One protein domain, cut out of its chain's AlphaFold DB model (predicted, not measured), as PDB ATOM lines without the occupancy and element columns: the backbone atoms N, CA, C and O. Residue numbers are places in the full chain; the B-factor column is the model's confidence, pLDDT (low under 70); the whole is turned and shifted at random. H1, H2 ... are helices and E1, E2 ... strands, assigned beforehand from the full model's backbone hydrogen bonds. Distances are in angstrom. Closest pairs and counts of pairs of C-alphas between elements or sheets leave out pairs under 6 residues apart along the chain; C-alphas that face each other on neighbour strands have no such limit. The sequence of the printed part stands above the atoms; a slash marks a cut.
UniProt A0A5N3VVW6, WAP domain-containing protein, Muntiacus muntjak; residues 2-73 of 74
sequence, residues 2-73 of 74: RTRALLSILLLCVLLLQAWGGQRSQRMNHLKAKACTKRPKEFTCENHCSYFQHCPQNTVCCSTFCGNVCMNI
ATOM      1  N   ARG A   2      -4.785  65.108 -15.111       66.88
ATOM      2  CA  ARG A   2      -5.306  63.725 -15.223       66.88
ATOM      3  C   ARG A   2      -4.995  62.798 -14.032       66.88
ATOM      4  O   ARG A   2      -5.849  62.019 -13.637       66.88
ATOM      5  N   THR A   3      -3.822  62.922 -13.414       71.81
ATOM      6  CA  THR A   3      -3.414  62.110 -12.248       71.81
ATOM      7  C   THR A   3      -4.232  62.398 -10.989       71.81
ATOM      8  O   THR A   3      -4.577  61.474 -10.264       71.81
ATOM      9  N   ARG A   4      -4.604  63.664 -10.756       78.00
ATOM     10  CA  ARG A   4      -5.445  64.064  -9.615       78.00
ATOM     11  C   ARG A   4      -6.851  63.468  -9.713       78.00
ATOM     12  O   ARG A   4      -7.361  62.972  -8.721       78.00
ATOM     13  N   ALA A   5      -7.436  63.469 -10.913       85.81
ATOM     14  CA  ALA A   5      -8.748  62.875 -11.157       85.81
ATOM     15  C   ALA A   5      -8.743  61.353 -10.930       85.81
ATOM     16  O   ALA A   5      -9.633  60.833 -10.265       85.81
ATOM     17  N   LEU A   6      -7.713  60.649 -11.416       88.44
ATOM     18  CA  LEU A   6      -7.564  59.206 -11.199       88.44
ATOM     19  C   LEU A   6      -7.412  58.853  -9.715       88.44
ATOM     20  O   LEU A   6      -8.036  57.903  -9.249       88.44
ATOM     21  N   LEU A   7      -6.633  59.640  -8.965       89.94
ATOM     22  CA  LEU A   7      -6.455  59.437  -7.527       89.94
ATOM     23  C   LEU A   7      -7.780  59.600  -6.766       89.94
ATOM     24  O   LEU A   7      -8.102  58.784  -5.904       89.94
ATOM     25  N   SER A   8      -8.571  60.618  -7.121       87.88
ATOM     26  CA  SER A   8      -9.894  60.849  -6.532       87.88
ATOM     27  C   SER A   8     -10.868  59.706  -6.821       87.88
ATOM     28  O   SER A   8     -11.599  59.292  -5.926       87.88
ATOM     29  N   ILE A   9     -10.863  59.170  -8.047       91.25
ATOM     30  CA  ILE A   9     -11.708  58.027  -8.425       91.25
ATOM     31  C   ILE A   9     -11.324  56.788  -7.606       91.25
ATOM     32  O   ILE A   9     -12.197  56.144  -7.033       91.25
ATOM     33  N   LEU A  10     -10.027  56.490  -7.487       89.62
ATOM     34  CA  LEU A  10      -9.526  55.373  -6.678       89.62
ATOM     35  C   LEU A  10      -9.948  55.486  -5.206       89.62
ATOM     36  O   LEU A  10     -10.440  54.514  -4.637       89.62
ATOM     37  N   LEU A  11      -9.817  56.673  -4.607       90.56
ATOM     38  CA  LEU A  11     -10.258  56.935  -3.232       90.56
ATOM     39  C   LEU A  11     -11.764  56.698  -3.049       90.56
ATOM     40  O   LEU A  11     -12.171  56.041  -2.090       90.56
ATOM     41  N   LEU A  12     -12.588  57.177  -3.985       89.44
ATOM     42  CA  LEU A  12     -14.034  56.939  -3.990       89.44
ATOM     43  C   LEU A  12     -14.368  55.445  -4.088       89.44
ATOM     44  O   LEU A  12     -15.214  54.960  -3.339       89.44
ATOM     45  N   CYS A  13     -13.684  54.697  -4.956       86.75
ATOM     46  CA  CYS A  13     -13.876  53.253  -5.077       86.75
ATOM     47  C   CYS A  13     -13.556  52.518  -3.768       86.75
ATOM     48  O   CYS A  13     -14.328  51.651  -3.359       86.75
ATOM     49  N   VAL A  14     -12.460  52.879  -3.090       86.69
ATOM     50  CA  VAL A  14     -12.068  52.270  -1.805       86.69
ATOM     51  C   VAL A  14     -13.102  52.565  -0.713       86.69
ATOM     52  O   VAL A  14     -13.513  51.646  -0.005       86.69
ATOM     53  N   LEU A  15     -13.576  53.812  -0.609       83.62
ATOM     54  CA  LEU A  15     -14.610  54.211   0.359       83.62
ATOM     55  C   LEU A  15     -15.934  53.469   0.134       83.62
ATOM     56  O   LEU A  15     -16.548  52.980   1.084       83.62
ATOM     57  N   LEU A  16     -16.360  53.341  -1.125       80.69
ATOM     58  CA  LEU A  16     -17.565  52.591  -1.468       80.69
ATOM     59  C   LEU A  16     -17.403  51.106  -1.122       80.69
ATOM     60  O   LEU A  16     -18.296  50.536  -0.507       80.69
ATOM     61  N   LEU A  17     -16.263  50.479  -1.418       78.25
ATOM     62  CA  LEU A  17     -16.055  49.058  -1.111       78.25
ATOM     63  C   LEU A  17     -16.170  48.756   0.397       78.25
ATOM     64  O   LEU A  17     -16.741  47.735   0.788       78.25
ATOM     65  N   GLN A  18     -15.691  49.670   1.248       72.44
ATOM     66  CA  GLN A  18     -15.788  49.555   2.708       72.44
ATOM     67  C   GLN A  18     -17.236  49.659   3.218       72.44
ATOM     68  O   GLN A  18     -17.623  48.926   4.132       72.44
ATOM     69  N   ALA A  19     -18.064  50.511   2.603       70.12
ATOM     70  CA  ALA A  19     -19.461  50.692   3.003       70.12
ATOM     71  C   ALA A  19     -20.326  49.440   2.744       70.12
ATOM     72  O   ALA A  19     -21.207  49.108   3.542       70.12
ATOM     73  N   TRP A  20     -20.052  48.698   1.666       64.12
ATOM     74  CA  TRP A  20     -20.869  47.543   1.267       64.12
ATOM     75  C   TRP A  20     -20.646  46.309   2.157       64.12
ATOM     76  O   TRP A  20     -21.600  45.590   2.475       64.12
ATOM     77  N   GLY A  21     -19.410  46.066   2.608       68.75
ATOM     78  CA  GLY A  21     -19.098  44.956   3.519       68.75
ATOM     79  C   GLY A  21     -19.736  45.127   4.903       68.75
ATOM     80  O   GLY A  21     -20.329  44.186   5.445       68.75
ATOM     81  N   GLY A  22     -19.682  46.348   5.447       74.50
ATOM     82  CA  GLY A  22     -20.262  46.684   6.750       74.50
ATOM     83  C   GLY A  22     -21.783  46.520   6.786       74.50
ATOM     84  O   GLY A  22     -22.318  45.888   7.700       74.50
ATOM     85  N   GLN A  23     -22.480  46.996   5.750       75.62
ATOM     86  CA  GLN A  23     -23.943  46.944   5.686       75.62
ATOM     87  C   GLN A  23     -24.486  45.505   5.671       75.62
ATOM     88  O   GLN A  23     -25.481  45.201   6.338       75.62
ATOM     89  N   ARG A  24     -23.826  44.579   4.958       77.12
ATOM     90  CA  ARG A  24     -24.236  43.164   4.923       77.12
ATOM     91  C   ARG A  24     -24.084  42.490   6.288       77.12
ATOM     92  O   ARG A  24     -24.977  41.748   6.701       77.12
ATOM     93  N   SER A  25     -22.985  42.771   6.989       84.00
ATOM     94  CA  SER A  25     -22.730  42.256   8.340       84.00
ATOM     95  C   SER A  25     -23.768  42.768   9.345       84.00
ATOM     96  O   SER A  25     -24.408  41.977  10.039       84.00
ATOM     97  N   GLN A  26     -24.028  44.079   9.346       86.88
ATOM     98  CA  GLN A  26     -25.037  44.697  10.211       86.88
ATOM     99  C   GLN A  26     -26.432  44.104   9.989       86.88
ATOM    100  O   GLN A  26     -27.116  43.753  10.951       86.88
ATOM    101  N   ARG A  27     -26.842  43.918   8.727       88.00
ATOM    102  CA  ARG A  27     -28.134  43.302   8.395       88.00
ATOM    103  C   ARG A  27     -28.244  41.873   8.928       88.00
ATOM    104  O   ARG A  27     -29.287  41.509   9.468       88.00
ATOM    105  N   MET A  28     -27.187  41.070   8.801       88.06
ATOM    106  CA  MET A  28     -27.157  39.705   9.335       88.06
ATOM    107  C   MET A  28     -27.269  39.696  10.864       88.06
ATOM    108  O   MET A  28     -28.054  38.928  11.416       88.06
ATOM    109  N   ASN A  29     -26.536  40.576  11.549       90.31
ATOM    110  CA  ASN A  29     -26.590  40.685  13.008       90.31
ATOM    111  C   ASN A  29     -27.983  41.100  13.491       90.31
ATOM    112  O   ASN A  29     -28.497  40.522  14.444       90.31
ATOM    113  N   HIS A  30     -28.630  42.031  12.787       93.31
ATOM    114  CA  HIS A  30     -30.002  42.432  13.079       93.31
ATOM    115  C   HIS A  30     -30.994  41.269  12.914       93.31
ATOM    116  O   HIS A  30     -31.853  41.062  13.769       93.31
ATOM    117  N   LEU A  31     -30.871  40.473  11.847       93.12
ATOM    118  CA  LEU A  31     -31.718  39.293  11.639       93.12
ATOM    119  C   LEU A  31     -31.507  38.233  12.730       93.12
ATOM    120  O   LEU A  31     -32.482  37.708  13.264       93.12
ATOM    121  N   LYS A  32     -30.252  37.965  13.109       93.56
ATOM    122  CA  LYS A  32     -29.917  37.064  14.223       93.56
ATOM    123  C   LYS A  32     -30.518  37.544  15.545       93.56
ATOM    124  O   LYS A  32     -31.156  36.762  16.240       93.56
ATOM    125  N   ALA A  33     -30.376  38.831  15.860       93.50
ATOM    126  CA  ALA A  33     -30.964  39.418  17.062       93.50
ATOM    127  C   ALA A  33     -32.495  39.289  17.058       93.50
ATOM    128  O   ALA A  33     -33.081  38.854  18.045       93.50
ATOM    129  N   LYS A  34     -33.141  39.583  15.922       94.69
ATOM    130  CA  LYS A  34     -34.593  39.436  15.748       94.69
ATOM    131  C   LYS A  34     -35.068  37.985  15.894       94.69
ATOM    132  O   LYS A  34     -36.182  37.761  16.352       94.69
ATOM    133  N   ALA A  35     -34.262  36.996  15.514       93.81
ATOM    134  CA  ALA A  35     -34.599  35.591  15.732       93.81
ATOM    135  C   ALA A  35     -34.694  35.257  17.229       93.81
ATOM    136  O   ALA A  35     -35.633  34.584  17.643       93.81
ATOM    137  N   CYS A  36     -33.779  35.792  18.044       94.12
ATOM    138  CA  CYS A  36     -33.728  35.520  19.481       94.12
ATOM    139  C   CYS A  36     -34.783  36.265  20.311       94.12
ATOM    140  O   CYS A  36     -34.977  35.930  21.475       94.12
ATOM    141  N   THR A  37     -35.479  37.259  19.747       93.31
ATOM    142  CA  THR A  37     -36.614  37.903  20.432       93.31
ATOM    143  C   THR A  37     -37.918  37.118  20.283       93.31
ATOM    144  O   THR A  37     -38.861  37.347  21.042       93.31
ATOM    145  N   LYS A  38     -37.993  36.181  19.325       89.00
ATOM    146  CA  LYS A  38     -39.137  35.272  19.177       89.00
ATOM    147  C   LYS A  38     -39.144  34.283  20.352       89.00
ATOM    148  O   LYS A  38     -38.099  33.757  20.730       89.00
ATOM    149  N   ARG A  39     -40.320  33.983  20.920       86.44
ATOM    150  CA  ARG A  39     -40.424  32.902  21.915       86.44
ATOM    151  C   ARG A  39     -40.189  31.538  21.246       86.44
ATOM    152  O   ARG A  39     -40.750  31.316  20.168       86.44
ATOM    153  N   PRO A  40     -39.428  30.625  21.882       86.75
ATOM    154  CA  PRO A  40     -39.339  29.237  21.441       86.75
ATOM    155  C   PRO A  40     -40.726  28.620  21.351       86.75
ATOM    156  O   PRO A  40     -41.562  28.850  22.227       86.75
ATOM    157  N   LYS A  41     -40.950  27.798  20.327       86.94
ATOM    158  CA  LYS A  41     -42.033  26.818  20.382       86.94
ATOM    159  C   LYS A  41     -41.540  25.632  21.207       86.94
ATOM    160  O   LYS A  41     -40.338  25.394  21.283       86.94
ATOM    161  N   GLU A  42     -42.458  24.877  21.791       81.81
ATOM    162  CA  GLU A  42     -42.119  23.781  22.705       81.81
ATOM    163  C   GLU A  42     -41.211  22.729  22.049       81.81
ATOM    164  O   GLU A  42     -40.150  22.419  22.579       81.81
ATOM    165  N   PHE A  43     -41.504  22.330  20.805       81.44
ATOM    166  CA  PHE A  43     -40.639  21.425  20.030       81.44
ATOM    167  C   PHE A  43     -39.242  21.995  19.726       81.44
ATOM    168  O   PHE A  43     -38.325  21.266  19.370       81.44
ATOM    169  N   THR A  44     -39.062  23.318  19.790       85.25
ATOM    170  CA  THR A  44     -37.758  23.941  19.513       85.25
ATOM    171  C   THR A  44     -36.811  23.784  20.698       85.25
ATOM    172  O   THR A  44     -35.604  23.930  20.526       85.25
ATOM    173  N   CYS A  45     -37.341  23.458  21.881       90.38
ATOM    174  CA  CYS A  45     -36.545  23.243  23.079       90.38
ATOM    175  C   CYS A  45     -35.666  21.991  23.000       90.38
ATOM    176  O   CYS A  45     -34.676  21.929  23.710       90.38
ATOM    177  N   GLU A  46     -35.947  21.054  22.091       90.56
ATOM    178  CA  GLU A  46     -35.103  19.872  21.860       90.56
ATOM    179  C   GLU A  46     -33.830  20.196  21.052       90.56
ATOM    180  O   GLU A  46     -32.836  19.472  21.109       90.56
ATOM    181  N   ASN A  47     -33.821  21.316  20.320       93.69
ATOM    182  CA  ASN A  47     -32.737  21.693  19.411       93.69
ATOM    183  C   ASN A  47     -31.665  22.525  20.120       93.69
ATOM    184  O   ASN A  47     -31.472  23.707  19.816       93.69
ATOM    185  N   HIS A  48     -30.972  21.916  21.077       95.50
ATOM    186  CA  HIS A  48     -29.934  22.588  21.850       95.50
ATOM    187  C   HIS A  48     -28.682  22.933  21.035       95.50
ATOM    188  O   HIS A  48     -28.288  22.232  20.102       95.50
ATOM    189  N   CYS A  49     -28.024  24.015  21.444       96.88
ATOM    190  CA  CYS A  49     -26.731  24.436  20.920       96.88
ATOM    191  C   CYS A  49     -25.770  24.812  22.042       96.88
ATOM    192  O   CYS A  49     -26.162  25.215  23.139       96.88
ATOM    193  N   SER A  50     -24.481  24.687  21.755       95.88
ATOM    194  CA  SER A  50     -23.400  25.026  22.674       95.88
ATOM    195  C   SER A  50     -22.178  25.501  21.894       95.88
ATOM    196  O   SER A  50     -22.197  25.582  20.669       95.88
ATOM    197  N   TYR A  51     -21.092  25.796  22.607       92.38
ATOM    198  CA  TYR A  51     -19.816  26.131  21.978       92.38
ATOM    199  C   TYR A  51     -19.310  25.023  21.035       92.38
ATOM    200  O   TYR A  51     -18.730  25.310  19.993       92.38
ATOM    201  N   PHE A  52     -19.560  23.756  21.378       95.94
ATOM    202  CA  PHE A  52     -19.137  22.611  20.567       95.94
ATOM    203  C   PHE A  52     -20.222  22.172  19.575       95.94
ATOM    204  O   PHE A  52     -19.912  21.738  18.465       95.94
ATOM    205  N   GLN A  53     -21.498  22.322  19.946       95.56
ATOM    206  CA  GLN A  53     -22.640  21.924  19.128       95.56
ATOM    207  C   GLN A  53     -23.239  23.129  18.402       95.56
ATOM    208  O   GLN A  53     -24.057  23.876  18.945       95.56
ATOM    209  N   HIS A  54     -22.819  23.301  17.153       95.50
ATOM    210  CA  HIS A  54     -23.241  24.410  16.310       95.50
ATOM    211  C   HIS A  54     -24.624  24.176  15.698       95.50
ATOM    212  O   HIS A  54     -25.014  23.050  15.392       95.50
ATOM    213  N   CYS A  55     -25.344  25.273  15.472       95.38
ATOM    214  CA  CYS A  55     -26.629  25.244  14.794       95.38
ATOM    215  C   CYS A  55     -26.479  24.993  13.278       95.38
ATOM    216  O   CYS A  55     -25.497  25.443  12.677       95.38
ATOM    217  N   PRO A  56     -27.456  24.323  12.640       93.31
ATOM    218  CA  PRO A  56     -27.481  24.134  11.192       93.31
ATOM    219  C   PRO A  56     -27.642  25.465  10.437       93.31
ATOM    220  O   PRO A  56     -27.877  26.530  11.019       93.31
ATOM    221  N   GLN A  57     -27.528  25.424   9.107       91.75
ATOM    222  CA  GLN A  57     -27.657  26.624   8.273       91.75
ATOM    223  C   GLN A  57     -28.984  27.366   8.515       91.75
ATOM    224  O   GLN A  57     -29.998  26.766   8.862       91.75
ATOM    225  N   ASN A  58     -28.962  28.694   8.347       91.81
ATOM    226  CA  ASN A  58     -30.114  29.590   8.535       91.81
ATOM    227  C   ASN A  58     -30.714  29.616   9.953       91.81
ATOM    228  O   ASN A  58     -31.768  30.218  10.161       91.81
ATOM    229  N   THR A  59     -30.022  29.044  10.939       94.69
ATOM    230  CA  THR A  59     -30.406  29.126  12.349       94.69
ATOM    231  C   THR A  59     -29.309  29.780  13.190       94.69
ATOM    232  O   THR A  59     -28.154  29.885  12.776       94.69
ATOM    233  N   VAL A  60     -29.683  30.297  14.356       95.69
ATOM    234  CA  VAL A  60     -28.790  30.976  15.295       95.69
ATOM    235  C   VAL A  60     -29.037  30.466  16.708       95.69
ATOM    236  O   VAL A  60     -30.178  30.243  17.101       95.69
ATOM    237  N   CYS A  61     -27.959  30.277  17.462       96.69
ATOM    238  CA  CYS A  61     -28.034  29.865  18.856       96.69
ATOM    239  C   CYS A  61     -28.506  31.043  19.718       96.69
ATOM    240  O   CYS A  61     -27.832  32.074  19.773       96.69
ATOM    241  N   CYS A  62     -29.660  30.898  20.362       95.75
ATOM    242  CA  CYS A  62     -30.264  31.915  21.214       95.75
ATOM    243  C   CYS A  62     -30.367  31.411  22.651       95.75
ATOM    244  O   CYS A  62     -30.705  30.251  22.880       95.75
ATOM    245  N   SER A  63     -30.148  32.306  23.614       94.94
ATOM    246  CA  SER A  63     -30.417  32.031  25.026       94.94
ATOM    247  C   SER A  63     -31.905  32.226  25.306       94.94
ATOM    248  O   SER A  63     -32.445  33.310  25.082       94.94
ATOM    249  N   THR A  64     -32.572  31.182  25.787       93.69
ATOM    250  CA  THR A  64     -34.027  31.147  25.991       93.69
ATOM    251  C   THR A  64     -34.382  30.527  27.346       93.69
ATOM    252  O   THR A  64     -33.496  30.130  28.100       93.69
ATOM    253  N   PHE A  65     -35.677  30.406  27.662       91.56
ATOM    254  CA  PHE A  65     -36.124  29.749  28.899       91.56
ATOM    255  C   PHE A  65     -35.822  28.239  28.927       91.56
ATOM    256  O   PHE A  65     -35.690  27.668  30.002       91.56
ATOM    257  N   CYS A  66     -35.666  27.610  27.759       93.38
ATOM    258  CA  CYS A  66     -35.229  26.220  27.619       93.38
ATOM    259  C   CYS A  66     -33.694  26.079  27.638       93.38
ATOM    260  O   CYS A  66     -33.170  25.008  27.357       93.38
ATOM    261  N   GLY A  67     -32.951  27.157  27.910       94.19
ATOM    262  CA  GLY A  67     -31.504  27.224  27.710       94.19
ATOM    263  C   GLY A  67     -31.125  27.660  26.291       94.19
ATOM    264  O   GLY A  67     -31.885  28.368  25.619       94.19
ATOM    265  N   ASN A  68     -29.927  27.270  25.848       96.81
ATOM    266  CA  ASN A  68     -29.398  27.618  24.527       96.81
ATOM    267  C   ASN A  68     -29.966  26.689  23.452       96.81
ATOM    268  O   ASN A  68     -29.706  25.485  23.484       96.81
ATOM    269  N   VAL A  69     -30.718  27.254  22.506       96.25
ATOM    270  CA  VAL A  69     -31.386  26.501  21.433       96.25
ATOM    271  C   VAL A  69     -31.280  27.207  20.081       96.25
ATOM    272  O   VAL A  69     -31.148  28.433  20.005       96.25
ATOM    273  N   CYS A  70     -31.342  26.439  18.996       96.25
ATOM    274  CA  CYS A  70     -31.274  26.957  17.634       96.25
ATOM    275  C   CYS A  70     -32.616  27.551  17.181       96.25
ATOM    276  O   CYS A  70     -33.616  26.845  17.063       96.25
ATOM    277  N   MET A  71     -32.620  28.845  16.860       94.56
ATOM    278  CA  MET A  71     -33.768  29.582  16.320       94.56
ATOM    279  C   MET A  71     -33.589  29.901  14.842       94.56
ATOM    280  O   MET A  71     -32.489  30.224  14.397       94.56
ATOM    281  N   ASN A  72     -34.678  29.875  14.075       93.69
ATOM    282  CA  ASN A  72     -34.642  30.229  12.658       93.69
ATOM    283  C   ASN A  72     -34.516  31.749  12.456       93.69
ATOM    284  O   ASN A  72     -35.225  32.539  13.086       93.69
ATOM    285  N   ILE A  73     -33.604  32.141  11.562       91.75
ATOM    286  CA  ILE A  73     -33.354  33.537  11.195       91.75
ATOM    287  C   ILE A  73     -34.473  34.088  10.288       91.75
ATOM    288  O   ILE A  73     -34.716  35.298  10.292       91.75
TER     289      ILE A  73
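Overview. This is residues 2 to 73 of the 74 residues of the protein "WAP domain-containing protein" of Muntiacus muntjak (UniProt A0A5N3VVW6). The hairpin E1 and E2, short H2 and the loop of residues 47 to 58 make a small head, from which long H1 sticks out as an arm with residues 2 to 27. The 72 printed residues run H1, H2, E1, E2; the sheet is antiparallel, the class mixed. The whole is extended, radius of gyration of the C-alphas 20.0 A, spanning 66 by 23 by 15 A.

Along the chain. Find E1 at residues 59 to 64 and E2 at 67 to 72, ending at C-alpha 72 (-34.642, 30.229, 12.658). H1, residues 2 to 37, runs 54.0 A from C-alpha 2 (-5.306, 63.725, -15.223). H2 is residues 42 to 46.

Arrangement. In the hairpin E1 and E2, N 60 and O 71 are 2.8 A apart. The closest C-alphas of H1 and E1 are Cys 36 and Cys 62, 5.3 A; of H2 and E2, Cys 45 and Val 69, 6.3 A. O i to N i+4 pairs within hydrogen-bond range are 30 of 32 in H1 and 0 of 1 in H2, with 1 of 2 O i to N i+3 pairs in H2.

Size, cuts and confidence. The printed part has no cut; the link H2 to E1 is long. Residues 2, 20 and 21 have pLDDT under 70.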